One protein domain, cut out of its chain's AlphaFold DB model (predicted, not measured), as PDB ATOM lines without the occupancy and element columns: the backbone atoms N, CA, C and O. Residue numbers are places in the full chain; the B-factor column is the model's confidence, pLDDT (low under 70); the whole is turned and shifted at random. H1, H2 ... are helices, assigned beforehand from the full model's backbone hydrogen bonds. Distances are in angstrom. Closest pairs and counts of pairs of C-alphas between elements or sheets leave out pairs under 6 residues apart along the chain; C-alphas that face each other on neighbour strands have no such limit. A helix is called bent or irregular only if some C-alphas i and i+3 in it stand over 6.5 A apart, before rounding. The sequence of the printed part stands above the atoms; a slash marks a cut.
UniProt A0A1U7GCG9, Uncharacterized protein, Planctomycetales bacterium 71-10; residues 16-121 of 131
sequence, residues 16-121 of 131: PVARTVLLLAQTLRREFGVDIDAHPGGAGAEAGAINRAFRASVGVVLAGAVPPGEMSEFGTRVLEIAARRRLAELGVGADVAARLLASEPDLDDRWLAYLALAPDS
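This is residues 16 to 121 of the 131 residues of an uncharacterized protein of Planctomycetales bacterium 71-10 (UniProt A0A1U7GCG9). This is a rounded, compact ball of helices with the short helix H5 near its middle, in touch with the other four. H5 lies side by side with H3, and H1 and H2 are a pair side by side that run opposite ways; H1 crosses H3 at a steep tilt of 53 degrees, H2 meets residues 71 to 75 of H3 with its residues 58 to 63 and is, only just, about perpendicular to H5 at 71 degrees, while H4 packs on residues 80 to 88 of H3. The printed part has 106 residues with five named helices, H1 to H5 in order along it, and no named strand; the class is all helix. The radius of gyration of the C-alphas is 12.9 A, and the C-alphas span 36 by 29 by 26 A.

Start with H1, residues 16 to 35, which has a kink of 45 degrees near residue 29 and is irregular: C-alphas 31 and 34 are 9.6 A apart. It forms a helical hairpin with H2, residues 49 to 63, at a shallow tilt of 11 degrees, opposite ways; their closest C-alphas, of Val 21 and Val 58, are 6.2 A apart. Go on to H3, residues 71 to 89, which with its residues 78 to 82 alone touches H1 at a steep tilt of 53 degrees; the closest C-alphas, of Ala 18 and Val 78, are 5.6 A apart. H3 and H4, residues 94 to 102, form a helical hairpin at a steep tilt of 43 degrees, the closest C-alphas being Leu 87 and Ala 97 at 6.2 A. Last comes H5, residues 109 to 117, which like H3 is a hub touching four helices. It touches H3 at a shallow tilt of 31 degrees, the same way, with the closest C-alphas, of Ala 83 and Ala 116, 4.0 A apart. H5 is about perpendicular to H2, only just, at 71 degrees; the closest C-alphas are those of Asn 51 and Tyr 114, 6.1 A apart. H4 and H5, also a helical hairpin, only just touch, with 3 pairs of C-alphas within 8 A, the closest being Leu 101 and Leu 112 at 6.8 A. H4 is apart from H1 and H2. In H2, H3, H4 and H5 every O i to N i+4 pair is within hydrogen-bond range; in H1 it is 14 of 16.

Find C-alpha 16 at (83.927, 38.899, 83.059); from there H1 runs 28.6 A to C-alpha 35. H2 measures 21.3 A. H3 begins at C-alpha 71, (81.498, 24.364, 85.534), and measures 26.5 A. H5 ends at C-alpha 117, (96.505, 29.067, 71.906).

The farthest C-alphas, of Pro 67 and Ser 121, are 37.2 A apart. The printed part has no cut. The link from H1 to H2, residues 36 to 48, is long; within it, residues 41 to 46 have pLDDT under 70, against a mean of 88.2 for the printed part.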
ATOM      1  N   PRO A  16      82.582  38.619  82.548       85.94
ATOM      2  CA  PRO A  16      83.927  38.899  83.059       85.94
ATOM      3  C   PRO A  16      84.839  37.663  83.095       85.94
ATOM      4  O   PRO A  16      86.056  37.779  82.918       85.94
ATOM      5  N   VAL A  17      84.255  36.476  83.287       87.12
ATOM      6  CA  VAL A  17      84.955  35.184  83.271       87.12
ATOM      7  C   VAL A  17      85.524  34.904  81.887       87.12
ATOM      8  O   VAL A  17      86.730  34.690  81.752       87.12
ATOM      9  N   ALA A  18      84.693  34.981  80.845       86.75
ATOM     10  CA  ALA A  18      85.140  34.759  79.474       86.75
ATOM     11  C   ALA A  18      86.191  35.790  79.059       86.75
ATOM     12  O   ALA A  18      87.227  35.426  78.504       86.75
ATOM     13  N   ARG A  19      86.003  37.068  79.421       89.75
ATOM     14  CA  ARG A  19      87.013  38.115  79.192       89.75
ATOM     15  C   ARG A  19      88.355  37.770  79.840       89.75
ATOM     16  O   ARG A  19      89.396  37.969  79.219       89.75
ATOM     17  N   THR A  20      88.341  37.233  81.058       92.88
ATOM     18  CA  THR A  20      89.561  36.812  81.763       92.88
ATOM     19  C   THR A  20      90.251  35.655  81.044       92.88
ATOM     20  O   THR A  20      91.461  35.709  80.825       92.88
ATOM     21  N   VAL A  21      89.501  34.639  80.608       92.69
ATOM     22  CA  VAL A  21      90.054  33.493  79.866       92.69
ATOM     23  C   VAL A  21      90.650  33.916  78.522       92.69
ATOM     24  O   VAL A  21      91.750  33.494  78.168       92.69
ATOM     25  N   LEU A  22      89.981  34.814  77.804       91.94
ATOM     26  CA  LEU A  22      90.486  35.375  76.551       91.94
ATOM     27  C   LEU A  22      91.787  36.156  76.750       91.94
ATOM     28  O   LEU A  22      92.737  35.986  75.983       91.94
ATOM     29  N   LEU A  23      91.853  36.987  77.794       94.00
ATOM     30  CA  LEU A  23      93.065  37.729  78.145       94.00
ATOM     31  C   LEU A  23      94.215  36.792  78.524       94.00
ATOM     32  O   LEU A  23      95.352  37.049  78.127       94.00
ATOM     33  N   LEU A  24      93.936  35.700  79.242       94.62
ATOM     34  CA  LEU A  24      94.921  34.660  79.542       94.62
ATOM     35  C   LEU A  24      95.464  34.029  78.255       94.62
ATOM     36  O   LEU A  24      96.676  34.035  78.051       94.62
ATOM     37  N   ALA A  25      94.590  33.566  77.355       94.12
ATOM     38  CA  ALA A  25      95.000  32.969  76.083       94.12
ATOM     39  C   ALA A  25      95.841  33.940  75.240       94.12
ATOM     40  O   ALA A  25      96.890  33.578  74.709       94.12
ATOM     41  N   GLN A  26      95.419  35.202  75.141       92.50
ATOM     42  CA  GLN A  26      96.164  36.235  74.422       92.50
ATOM     43  C   GLN A  26      97.526  36.531  75.067       92.50
ATOM     44  O   GLN A  26      98.505  36.758  74.361       92.50
ATOM     45  N   THR A  27      97.600  36.550  76.398       94.69
ATOM     46  CA  THR A  27      98.849  36.809  77.127       94.69
ATOM     47  C   THR A  27      99.832  35.660  76.946       94.69
ATOM     48  O   THR A  27     100.989  35.912  76.635       94.69
ATOM     49  N   LEU A  28      99.369  34.410  77.039       93.00
ATOM     50  CA  LEU A  28     100.196  33.231  76.774       93.00
ATOM     51  C   LEU A  28     100.729  33.234  75.335       93.00
ATOM     52  O   LEU A  28     101.922  33.040  75.128       93.00
ATOM     53  N   ARG A  29      99.882  33.537  74.345       91.31
ATOM     54  CA  ARG A  29     100.324  33.679  72.947       91.31
ATOM     55  C   ARG A  29     101.377  34.774  72.773       91.31
ATOM     56  O   ARG A  29     102.325  34.580  72.025       91.31
ATOM     57  N   ARG A  30     101.237  35.912  73.460       90.19
ATOM     58  CA  ARG A  30     102.222  37.007  73.409       90.19
ATOM     59  C   ARG A  30     103.548  36.650  74.079       90.19
ATOM     60  O   ARG A  30     104.585  37.049  73.570       90.19
ATOM     61  N   GLU A  31     103.500  35.927  75.192       92.50
ATOM     62  CA  GLU A  31     104.689  35.532  75.951       92.50
ATOM     63  C   GLU A  31     105.490  34.440  75.233       92.50
ATOM     64  O   GLU A  31     106.708  34.533  75.129       92.50
ATOM     65  N   PHE A  32     104.805  33.415  74.716       88.00
ATOM     66  CA  PHE A  32     105.451  32.230  74.143       88.00
ATOM     67  C   PHE A  32     105.548  32.253  72.609       88.00
ATOM     68  O   PHE A  32     106.384  31.556  72.038       88.00
ATOM     69  N   GLY A  33     104.731  33.056  71.922       84.12
ATOM     70  CA  GLY A  33     104.791  33.227  70.471       84.12
ATOM     71  C   GLY A  33     104.670  31.914  69.693       84.12
ATOM     72  O   GLY A  33     103.799  31.088  69.960       84.12
ATOM     73  N   VAL A  34     105.552  31.734  68.706       78.62
ATOM     74  CA  VAL A  34     105.620  30.529  67.857       78.62
ATOM     75  C   VAL A  34     106.158  29.297  68.589       78.62
ATOM     76  O   VAL A  34     105.924  28.181  68.136       78.62
ATOM     77  N   ASP A  35     106.821  29.488  69.734       79.31
ATOM     78  CA  ASP A  35     107.395  28.417  70.559       79.31
ATOM     79  C   ASP A  35     106.389  27.873  71.587       79.31
ATOM     80  O   ASP A  35     106.745  27.114  72.493       79.31
ATOM     81  N   ILE A  36     105.117  28.274  71.484       81.75
ATOM     82  CA  ILE A  36     104.081  27.820  72.400       81.75
ATOM     83  C   ILE A  36     103.859  26.309  72.261       81.75
ATOM     84  O   ILE A  36     103.336  25.806  71.267       81.75
ATOM     85  N   ASP A  37     104.207  25.570  73.314       80.38
ATOM     86  CA  ASP A  37     103.876  24.152  73.441       80.38
ATOM     87  C   ASP A  37     102.395  23.986  73.831       80.38
ATOM     88  O   ASP A  37     102.031  23.679  74.973       80.38
ATOM     89  N   ALA A  38     101.518  24.288  72.874       74.00
ATOM     90  CA  ALA A  38     100.068  24.207  73.013       74.00
ATOM     91  C   ALA A  38      99.499  22.841  72.593       74.00
ATOM     92  O   ALA A  38      98.276  22.695  72.584       74.00
ATOM     93  N   HIS A  39     100.356  21.869  72.254       82.25
ATOM     94  CA  HIS A  39      99.980  20.608  71.613       82.25
ATOM     95  C   HIS A  39      98.710  19.999  72.240       82.25
ATOM     96  O   HIS A  39      98.639  19.902  73.470       82.25
ATOM     97  N   PRO A  40      97.695  19.621  71.442       77.62
ATOM     98  CA  PRO A  40      96.386  19.274  71.990       77.62
ATOM     99  C   PRO A  40      96.460  18.021  72.878       77.62
ATOM    100  O   PRO A  40      96.020  18.069  74.026       77.62
ATOM    101  N   GLY A  41      97.113  16.962  72.378       69.19
ATOM    102  CA  GLY A  41      97.552  15.772  73.114       69.19
ATOM    103  C   GLY A  41      96.517  15.006  73.962       69.19
ATOM    104  O   GLY A  41      95.342  15.352  74.094       69.19
ATOM    105  N   GLY A  42      96.971  13.904  74.560       60.59
ATOM    106  CA  GLY A  42      96.201  13.079  75.496       60.59
ATOM    107  C   GLY A  42      96.134  13.633  76.929       60.59
ATOM    108  O   GLY A  42      96.575  14.747  77.223       60.59
ATOM    109  N   ALA A  43      95.570  12.861  77.863       53.84
ATOM    110  CA  ALA A  43      95.591  13.221  79.284       53.84
ATOM    111  C   ALA A  43      97.022  13.134  79.862       53.84
ATOM    112  O   ALA A  43      97.831  12.308  79.448       53.84
ATOM    113  N   GLY A  44      97.352  13.965  80.856       58.09
ATOM    114  CA  GLY A  44      98.680  13.938  81.485       58.09
ATOM    115  C   GLY A  44      99.779  14.552  80.608       58.09
ATOM    116  O   GLY A  44      99.594  15.631  80.054       58.09
ATOM    117  N   ALA A  45     100.949  13.913  80.518       59.91
ATOM    118  CA  ALA A  45     102.137  14.477  79.861       59.91
ATOM    119  C   ALA A  45     102.014  14.632  78.329       59.91
ATOM    120  O   ALA A  45     102.839  15.316  77.735       59.91
ATOM    121  N   GLU A  46     100.998  14.024  77.713       63.44
ATOM    122  CA  GLU A  46     100.819  13.979  76.255       63.44
ATOM    123  C   GLU A  46     100.316  15.300  75.654       63.44
ATOM    124  O   GLU A  46     100.578  15.579  74.488       63.44
ATOM    125  N   ALA A  47      99.613  16.122  76.440       70.25
ATOM    126  CA  ALA A  47      99.288  17.498  76.064       70.25
ATOM    127  C   ALA A  47     100.502  18.423  76.241       70.25
ATOM    128  O   ALA A  47     101.324  18.226  77.136       70.25
ATOM    129  N   GLY A  48     100.581  19.483  75.446       83.81
ATOM    130  CA  GLY A  48     101.594  20.517  75.617       83.81
ATOM    131  C   GLY A  48     101.490  21.171  76.997       83.81
ATOM    132  O   GLY A  48     100.395  21.323  77.562       83.81
ATOM    133  N   ALA A  49     102.629  21.537  77.588       87.56
ATOM    134  CA  ALA A  49     102.665  22.074  78.948       87.56
ATOM    135  C   ALA A  49     101.831  23.355  79.091       87.56
ATOM    136  O   ALA A  49     101.154  23.535  80.109       87.56
ATOM    137  N   ILE A  50     101.815  24.199  78.056       90.56
ATOM    138  CA  ILE A  50     101.072  25.462  78.066       90.56
ATOM    139  C   ILE A  50      99.569  25.221  77.921       90.56
ATOM    140  O   ILE A  50      98.789  25.857  78.626       90.56
ATOM    141  N   ASN A  51      99.147  24.245  77.111       91.19
ATOM    142  CA  ASN A  51      97.735  23.858  77.008       91.19
ATOM    143  C   ASN A  51      97.183  23.392  78.366       91.19
ATOM    144  O   ASN A  51      96.135  23.857  78.818       91.19
ATOM    145  N   ARG A  52      97.923  22.526  79.072       89.69
ATOM    146  CA  ARG A  52      97.528  22.084  80.419       89.69
ATOM    147  C   ARG A  52      97.468  23.229  81.415       89.69
ATOM    148  O   ARG A  52      96.506  23.311  82.174       89.69
ATOM    149  N   ALA A  53      98.490  24.085  81.429       91.75
ATOM    150  CA  ALA A  53      98.545  25.228  82.333       91.75
ATOM    151  C   ALA A  53      97.372  26.184  82.085       91.75
ATOM    152  O   ALA A  53      96.735  26.644  83.033       91.75
ATOM    153  N   PHE A  54      97.035  26.423  80.818       94.25
ATOM    154  CA  PHE A  54      95.889  27.233  80.435       94.25
ATOM    155  C   PHE A  54      94.573  26.616  80.910       94.25
ATOM    156  O   PHE A  54      93.836  27.278  81.634       94.25
ATOM    157  N   ARG A  55      94.303  25.335  80.620       93.25
ATOM    158  CA  ARG A  55      93.074  24.661  81.081       93.25
ATOM    159  C   ARG A  55      92.948  24.624  82.603       93.25
ATOM    160  O   ARG A  55      91.873  24.887  83.133       93.25
ATOM    161  N   ALA A  56      94.045  24.361  83.315       92.44
ATOM    162  CA  ALA A  56      94.056  24.426  84.775       92.44
ATOM    163  C   ALA A  56      93.716  25.839  85.281       92.44
ATOM    164  O   ALA A  56      92.932  25.990  86.215       92.44
ATOM    165  N   SER A  57      94.250  26.875  84.627       94.38
ATOM    166  CA  SER A  57      93.950  28.274  84.954       94.38
ATOM    167  C   SER A  57      92.484  28.620  84.686       94.38
ATOM    168  O   SER A  57      91.855  29.261  85.521       94.38
ATOM    169  N   VAL A  58      91.915  28.149  83.572       93.88
ATOM    170  CA  VAL A  58      90.480  28.287  83.268       93.88
ATOM    171  C   VAL A  58      89.636  27.650  84.373       93.88
ATOM    172  O   VAL A  58      88.737  28.304  84.894       93.88
ATOM    173  N   GLY A  59      89.974  26.434  84.814       91.75
ATOM    174  CA  GLY A  59      89.289  25.774  85.929       91.75
ATOM    175  C   GLY A  59      89.304  26.591  87.227       91.75
ATOM    176  O   GLY A  59      88.281  26.693  87.901       91.75
ATOM    177  N   VAL A  60      90.432  27.234  87.554       92.94
ATOM    178  CA  VAL A  60      90.547  28.122  88.727       92.94
ATOM    179  C   VAL A  60      89.684  29.376  88.577       92.94
ATOM    180  O   VAL A  60      89.014  29.766  89.531       92.94
ATOM    181  N   VAL A  61      89.671  29.999  87.395       91.62
ATOM    182  CA  VAL A  61      88.835  31.182  87.125       91.62
ATOM    183  C   VAL A  61      87.350  30.831  87.257       91.62
ATOM    184  O   VAL A  61      86.601  31.573  87.891       91.62
ATOM    185  N   LEU A  62      86.931  29.686  86.714       89.12
ATOM    186  CA  LEU A  62      85.545  29.217  86.779       89.12
ATOM    187  C   LEU A  62      85.106  28.899  88.208       89.12
ATOM    188  O   LEU A  62      84.006  29.276  88.597       89.12
ATOM    189  N   ALA A  63      85.967  28.270  89.012       88.81
ATOM    190  CA  ALA A  63      85.639  27.895  90.389       88.81
ATOM    191  C   ALA A  63      85.258  29.094  91.279       88.81
ATOM    192  O   ALA A  63      84.551  28.925  92.270       88.81
ATOM    193  N   GLY A  64      85.725  30.301  90.944       85.19
ATOM    194  CA  GLY A  64      85.390  31.529  91.668       85.19
ATOM    195  C   GLY A  64      84.087  32.204  91.229       85.19
ATOM    196  O   GLY A  64      83.669  33.156  91.883       85.19
ATOM    197  N   ALA A  65      83.470  31.757  90.132       84.38
ATOM    198  CA  ALA A  65      82.388  32.489  89.471       84.38
ATOM    199  C   ALA A  65      81.210  31.623  88.998       84.38
ATOM    200  O   ALA A  65      80.147  32.170  88.725       84.38
ATOM    201  N   VAL A  66      81.381  30.303  88.894       84.38
ATOM    202  CA  VAL A  66      80.384  29.376  88.341       84.38
ATOM    203  C   VAL A  66      80.066  28.280  89.367       84.38
ATOM    204  O   VAL A  66      80.996  27.713  89.952       84.38
ATOM    205  N   PRO A  67      78.783  27.945  89.599       84.56
ATOM    206  CA  PRO A  67      78.402  26.837  90.468       84.56
ATOM    207  C   PRO A  67      79.033  25.504  90.023       84.56
ATOM    208  O   PRO A  67      79.078  25.225  88.823       84.56
ATOM    209  N   PRO A  68      79.446  24.615  90.951       83.88
ATOM    210  CA  PRO A  68      80.126  23.362  90.607       83.88
ATOM    211  C   PRO A  68      79.396  22.464  89.596       83.88
ATOM    212  O   PRO A  68      80.048  21.769  88.823       83.88
ATOM    213  N   GLY A  69      78.057  22.479  89.589       84.12
ATOM    214  CA  GLY A  69      77.242  21.685  88.662       84.12
ATOM    215  C   GLY A  69      77.270  22.170  87.208       84.12
ATOM    216  O   GLY A  69      76.957  21.396  86.313       84.12
ATOM    217  N   GLU A  70      77.680  23.417  86.972       86.69
ATOM    218  CA  GLU A  70      77.657  24.075  85.658       86.69
ATOM    219  C   GLU A  70      79.066  24.299  85.088       86.69
ATOM    220  O   GLU A  70      79.227  24.658  83.923       86.69
ATOM    221  N   MET A  71      80.109  24.059  85.893       85.44
ATOM    222  CA  MET A  71      81.498  24.364  85.534       85.44
ATOM    223  C   MET A  71      81.960  23.700  84.236       85.44
ATOM    224  O   MET A  71      82.730  24.311  83.499       85.44
ATOM    225  N   SER A  72      81.518  22.468  83.959       87.25
ATOM    226  CA  SER A  72      81.930  21.740  82.753       87.25
ATOM    227  C   SER A  72      81.353  22.382  81.493       87.25
ATOM    228  O   SER A  72      82.107  22.773  80.614       87.25
ATOM    229  N   GLU A  73      80.028  22.554  81.429       89.25
ATOM    230  CA  GLU A  73      79.357  23.148  80.265       89.25
ATOM    231  C   GLU A  73      79.815  24.593  80.035       89.25
ATOM    232  O   GLU A  73      80.111  24.991  78.906       89.25
ATOM    233  N   PHE A  74      79.928  25.376  81.111       89.06
ATOM    234  CA  PHE A  74      80.404  26.750  81.021       89.06
ATOM    235  C   PHE A  74      81.873  26.806  80.578       89.06
ATOM    236  O   PHE A  74      82.242  27.655  79.767       89.06
ATOM    237  N   GLY A  75      82.710  25.890  81.071       91.31
ATOM    238  CA  GLY A  75      84.111  25.779  80.676       91.31
ATOM    239  C   GLY A  75      84.279  25.500  79.188       91.31
ATOM    240  O   GLY A  75      84.990  26.248  78.513       91.31
ATOM    241  N   THR A  76      83.552  24.513  78.663       93.25
ATOM    242  CA  THR A  76      83.547  24.192  77.233       93.25
ATOM    243  C   THR A  76      83.099  25.387  76.398       93.25
ATOM    244  O   THR A  76      83.803  25.774  75.466       93.25
ATOM    245  N   ARG A  77      82.002  26.063  76.771       92.38
ATOM    246  CA  ARG A  77      81.534  27.268  76.059       92.38
ATOM    247  C   ARG A  77      82.576  28.383  76.039       92.38
ATOM    248  O   ARG A  77      82.804  28.996  74.998       92.38
ATOM    249  N   VAL A  78      83.233  28.653  77.165       93.44
ATOM    250  CA  VAL A  78      84.266  29.697  77.243       93.44
ATOM    251  C   VAL A  78      85.482  29.350  76.380       93.44
ATOM    252  O   VAL A  78      86.024  30.227  75.704       93.44
ATOM    253  N   LEU A  79      85.911  28.085  76.373       95.31
ATOM    254  CA  LEU A  79      87.003  27.623  75.515       95.31
ATOM    255  C   LEU A  79      86.624  27.685  74.033       95.31
ATOM    256  O   LEU A  79      87.444  28.103  73.217       95.31
ATOM    257  N   GLU A  80      85.383  27.348  73.687       94.94
ATOM    258  CA  GLU A  80      84.860  27.468  72.328       94.94
ATOM    259  C   GLU A  80      84.858  28.927  71.854       94.94
ATOM    260  O   GLU A  80      85.344  29.221  70.762       94.94
ATOM    261  N   ILE A  81      84.400  29.865  72.691       93.56
ATOM    262  CA  ILE A  81      84.459  31.309  72.408       93.56
ATOM    263  C   ILE A  81      85.911  31.756  72.200       93.56
ATOM    264  O   ILE A  81      86.205  32.503  71.263       93.56
ATOM    265  N   ALA A  82      86.841  31.290  73.038       94.06
ATOM    266  CA  ALA A  82      88.257  31.620  72.908       94.06
ATOM    267  C   ALA A  82      88.870  31.100  71.605       94.06
ATOM    268  O   ALA A  82      89.568  31.848  70.914       94.06
ATOM    269  N   ALA A  83      88.558  29.862  71.231       95.44
ATOM    270  CA  ALA A  83      88.974  29.276  69.965       95.44
ATOM    271  C   ALA A  83      88.360  30.022  68.768       95.44
ATOM    272  O   ALA A  83      89.090  30.429  67.865       95.44
ATOM    273  N   ARG A  84      87.047  30.296  68.782       95.25
ATOM    274  CA  ARG A  84      86.345  31.068  67.736       95.25
ATOM    275  C   ARG A  84      86.966  32.443  67.529       95.25
ATOM    276  O   ARG A  84      87.249  32.817  66.393       95.25
ATOM    277  N   ARG A  85      87.218  33.185  68.614       92.81
ATOM    278  CA  ARG A  85      87.850  34.510  68.538       92.81
ATOM    279  C   ARG A  85      89.258  34.426  67.970       92.81
ATOM    280  O   ARG A  85      89.594  35.226  67.106       92.81
ATOM    281  N   ARG A  86      90.053  33.434  68.376       92.88
ATOM    282  CA  ARG A  86      91.387  33.215  67.803       92.88
ATOM    283  C   ARG A  86      91.318  32.939  66.299       92.88
ATOM    284  O   ARG A  86      92.036  33.575  65.536       92.88
ATOM    285  N   LEU A  87      90.437  32.052  65.855       94.50
ATOM    286  CA  LEU A  87      90.262  31.764  64.428       94.50
ATOM    287  C   LEU A  87      89.818  33.018  63.650       94.50
ATOM    288  O   LEU A  87      90.375  33.318  62.596       94.50
ATOM    289  N   ALA A  88      88.901  33.813  64.204       93.88
ATOM    290  CA  ALA A  88      88.481  35.080  63.604       93.88
ATOM    291  C   ALA A  88      89.615  36.123  63.537       93.88
ATOM    292  O   ALA A  88      89.749  36.809  62.525       93.88
ATOM    293  N   GLU A  89      90.468  36.224  64.566       92.38
ATOM    294  CA  GLU A  89      91.668  37.083  64.569       92.38
ATOM    295  C   GLU A  89      92.632  36.736  63.422       92.38
ATOM    296  O   GLU A  89      93.330  37.611  62.919       92.38
ATOM    297  N   LEU A  90      92.652  35.470  62.998       90.81
ATOM    298  CA  LEU A  90      93.451  34.972  61.875       90.81
ATOM    299  C   LEU A  90      92.739  35.090  60.518       90.81
ATOM    300  O   LEU A  90      93.268  34.646  59.502       90.81
ATOM    301  N   GLY A  91      91.540  35.677  60.482       93.69
ATOM    302  CA  GLY A  91      90.749  35.823  59.262       93.69
ATOM    303  C   GLY A  91      90.114  34.520  58.769       93.69
ATOM    304  O   GLY A  91      89.686  34.455  57.617       93.69
ATOM    305  N   VAL A  92      90.036  33.486  59.612       94.62
ATOM    306  CA  VAL A  92      89.378  32.222  59.264       94.62
ATOM    307  C   VAL A  92      87.872  32.458  59.136       94.62
ATOM    308  O   VAL A  92      87.228  32.968  60.054       94.62
ATOM    309  N   GLY A  93      87.300  32.089  57.986       93.00
ATOM    310  CA  GLY A  93      85.863  32.214  57.734       93.00
ATOM    311  C   GLY A  93      85.027  31.340  58.675       93.00
ATOM    312  O   GLY A  93      85.476  30.278  59.099       93.00
ATOM    313  N   ALA A  94      83.796  31.765  58.976       91.94
ATOM    314  CA  ALA A  94      82.936  31.114  59.971       91.94
ATOM    315  C   ALA A  94      82.700  29.613  59.704       91.94
ATOM    316  O   ALA A  94      82.748  28.819  60.643       91.94
ATOM    317  N   ASP A  95      82.513  29.220  58.441       92.25
ATOM    318  CA  ASP A  95      82.300  27.816  58.059       92.25
ATOM    319  C   ASP A  95      83.547  26.958  58.314       92.25
ATOM    320  O   ASP A  95      83.460  25.867  58.876       92.25
ATOM    321  N   VAL A  96      84.729  27.473  57.960       93.19
ATOM    322  CA  VAL A  96      86.013  26.801  58.214       93.19
ATOM    323  C   VAL A  96      86.278  26.729  59.714       93.19
ATOM    324  O   VAL A  96      86.662  25.682  60.224       93.19
ATOM    325  N   ALA A  97      86.003  27.811  60.445       94.12
ATOM    326  CA  ALA A  97      86.148  27.830  61.891       94.12
ATOM    327  C   ALA A  97      85.238  26.791  62.563       94.12
ATOM    328  O   ALA A  97      85.683  26.091  63.466       94.12
ATOM    329  N   ALA A  98      83.993  26.640  62.102       93.62
ATOM    330  CA  ALA A  98      83.077  25.619  62.605       93.62
ATOM    331  C   ALA A  98      83.593  24.193  62.351       93.62
ATOM    332  O   ALA A  98      83.500  23.354  63.246       93.62
ATOM    333  N   ARG A  99      84.175  23.926  61.172       92.00
ATOM    334  CA  ARG A  99      84.800  22.626  60.867       92.00
ATOM    335  C   ARG A  99      86.006  22.351  61.761       92.00
ATOM    336  O   ARG A  99      86.052  21.296  62.383       92.00
ATOM    337  N   LEU A 100      86.912  23.320  61.904       92.25
ATOM    338  CA  LEU A 100      88.082  23.197  62.776       92.25
ATOM    339  C   LEU A 100      87.688  22.965  64.236       92.25
ATOM    340  O   LEU A 100      88.279  22.127  64.897       92.25
ATOM    341  N   LEU A 101      86.669  23.649  64.756       93.50
ATOM    342  CA  LEU A 101      86.192  23.418  66.127       93.50
ATOM    343  C   LEU A 101      85.655  21.994  66.330       93.50
ATOM    344  O   LEU A 101      85.778  21.450  67.422       93.50
ATOM    345  N   ALA A 102      85.093  21.394  65.282       91.94
ATOM    346  CA  ALA A 102      84.508  20.058  65.308       91.94
ATOM    347  C   ALA A 102      85.471  18.938  64.867       91.94
ATOM    348  O   ALA A 102      85.066  17.777  64.868       91.94
ATOM    349  N   SER A 103      86.711  19.249  64.467       88.50
ATOM    350  CA  SER A 103      87.588  18.284  63.788       88.50
ATOM    351  C   SER A 103      88.160  17.198  64.700       88.50
ATOM    352  O   SER A 103      88.480  16.119  64.218       88.50
ATOM    353  N   GLU A 104      88.272  17.461  66.003       85.62
ATOM    354  CA  GLU A 104      88.848  16.529  66.982       85.62
ATOM    355  C   GLU A 104      87.900  16.325  68.182       85.62
ATOM    356  O   GLU A 104      88.189  16.766  69.300       85.62
ATOM    357  N   PRO A 105      86.741  15.667  67.982       82.62
ATOM    358  CA  PRO A 105      85.716  15.528  69.020       82.62
ATOM    359  C   PRO A 105      86.188  14.700  70.225       82.62
ATOM    360  O   PRO A 105      85.764  14.955  71.348       82.62
ATOM    361  N   ASP A 106      87.111  13.756  70.025       86.12
ATOM    362  CA  ASP A 106      87.651  12.908  71.099       86.12
ATOM    363  C   ASP A 106      88.598  13.667  72.051       86.12
ATOM    364  O   ASP A 106      88.954  13.182  73.135       86.12
ATOM    365  N   LEU A 107      89.039  14.865  71.655       84.88
ATOM    366  CA  LEU A 107      89.940  15.706  72.436       84.88
ATOM    367  C   LEU A 107      89.195  16.722  73.314       84.88
ATOM    368  O   LEU A 107      89.753  17.119  74.345       84.88
ATOM    369  N   ASP A 108      87.941  17.049  72.991       90.00
ATOM    370  CA  ASP A 108      87.053  17.898  73.802       90.00
ATOM    371  C   ASP A 108      87.712  19.262  74.140       90.00
ATOM    372  O   ASP A 108      88.440  19.827  73.318       90.00
ATOM    373  N   ASP A 109      87.553  19.783  75.359       92.25
ATOM    374  CA  ASP A 109      88.201  21.001  75.874       92.25
ATOM    375  C   ASP A 109      89.710  21.119  75.577       92.25
ATOM    376  O   ASP A 109      90.249  22.228  75.519       92.25
ATOM    377  N   ARG A 110      90.436  20.006  75.394       91.94
ATOM    378  CA  ARG A 110      91.869  20.038  75.027       91.94
ATOM    379  C   ARG A 110      92.081  20.623  73.643       91.94
ATOM    380  O   ARG A 110      93.030  21.387  73.448       91.94
ATOM    381  N   TRP A 111      91.208  20.260  72.711       93.38
ATOM    382  CA  TRP A 111      91.230  20.761  71.349       93.38
ATOM    383  C   TRP A 111      90.860  22.237  71.302       93.38
ATOM    384  O   TRP A 111      91.589  23.036  70.721       93.38
ATOM    385  N   LEU A 112      89.800  22.627  72.012       95.12
ATOM    386  CA  LEU A 112      89.380  24.027  72.096       95.12
ATOM    387  C   LEU A 112      90.476  24.903  72.722       95.12
ATOM    388  O   LEU A 112      90.822  25.958  72.189       95.12
ATOM    389  N   ALA A 113      91.095  24.435  73.808       94.56
ATOM    390  CA  ALA A 113      92.232  25.106  74.430       94.56
ATOM    391  C   ALA A 113      93.440  25.216  73.490       94.56
ATOM    392  O   ALA A 113      94.112  26.247  73.478       94.56
ATOM    393  N   TYR A 114      93.712  24.179  72.694       93.69
ATOM    394  CA  TYR A 114      94.767  24.225  71.687       93.69
ATOM    395  C   TYR A 114      94.462  25.275  70.626       93.69
ATOM    396  O   TYR A 114      95.300  26.140  70.403       93.69
ATOM    397  N   LEU A 115      93.268  25.270  70.030       94.25
ATOM    398  CA  LEU A 115      92.878  26.251  69.014       94.25
ATOM    399  C   LEU A 115      92.943  27.691  69.542       94.25
ATOM    400  O   LEU A 115      93.410  28.582  68.836       94.25
ATOM    401  N   ALA A 116      92.556  27.923  70.799       95.50
ATOM    402  CA  ALA A 116      92.667  29.232  71.446       95.50
ATOM    403  C   ALA A 116      94.123  29.721  71.604       95.50
ATOM    404  O   ALA A 116      94.376  30.928  71.645       95.50
ATOM    405  N   LEU A 117      95.081  28.795  71.699       94.88
ATOM    406  CA  LEU A 117      96.505  29.067  71.906       94.88
ATOM    407  C   LEU A 117      97.354  28.905  70.641       94.88
ATOM    408  O   LEU A 117      98.492  29.370  70.628       94.88
ATOM    409  N   ALA A 118      96.831  28.249  69.607       90.44
ATOM    410  CA  ALA A 118      97.603  27.802  68.461       90.44
ATOM    411  C   ALA A 118      98.342  28.979  67.801       90.44
ATOM    412  O   ALA A 118      97.742  30.049  67.596       90.44
ATOM    413  N   PRO A 119      99.635  28.811  67.468       87.38
ATOM    414  CA  PRO A 119     100.365  29.811  66.706       87.38
ATOM    415  C   PRO A 119      99.781  29.913  65.293       87.38
ATOM    416  O   PRO A 119      99.175  28.963  64.794       87.38
ATOM    417  N   ASP A 120      99.971  31.065  64.650       89.44
ATOM    418  CA  ASP A 120      99.408  31.365  63.326       89.44
ATOM    419  C   ASP A 120      99.746  30.256  62.316       89.44
ATOM    420  O   ASP A 120      98.859  29.726  61.653       89.44
ATOM    421  N   SER A 121     101.009  29.815  62.297       85.00
ATOM    422  CA  SER A 121     101.499  28.750  61.417       85.00
ATOM    423  C   SER A 121     100.774  27.417  61.607       85.00
ATOM    424  O   SER A 121     100.502  26.725  60.633       85.00
TER     425      SER A 121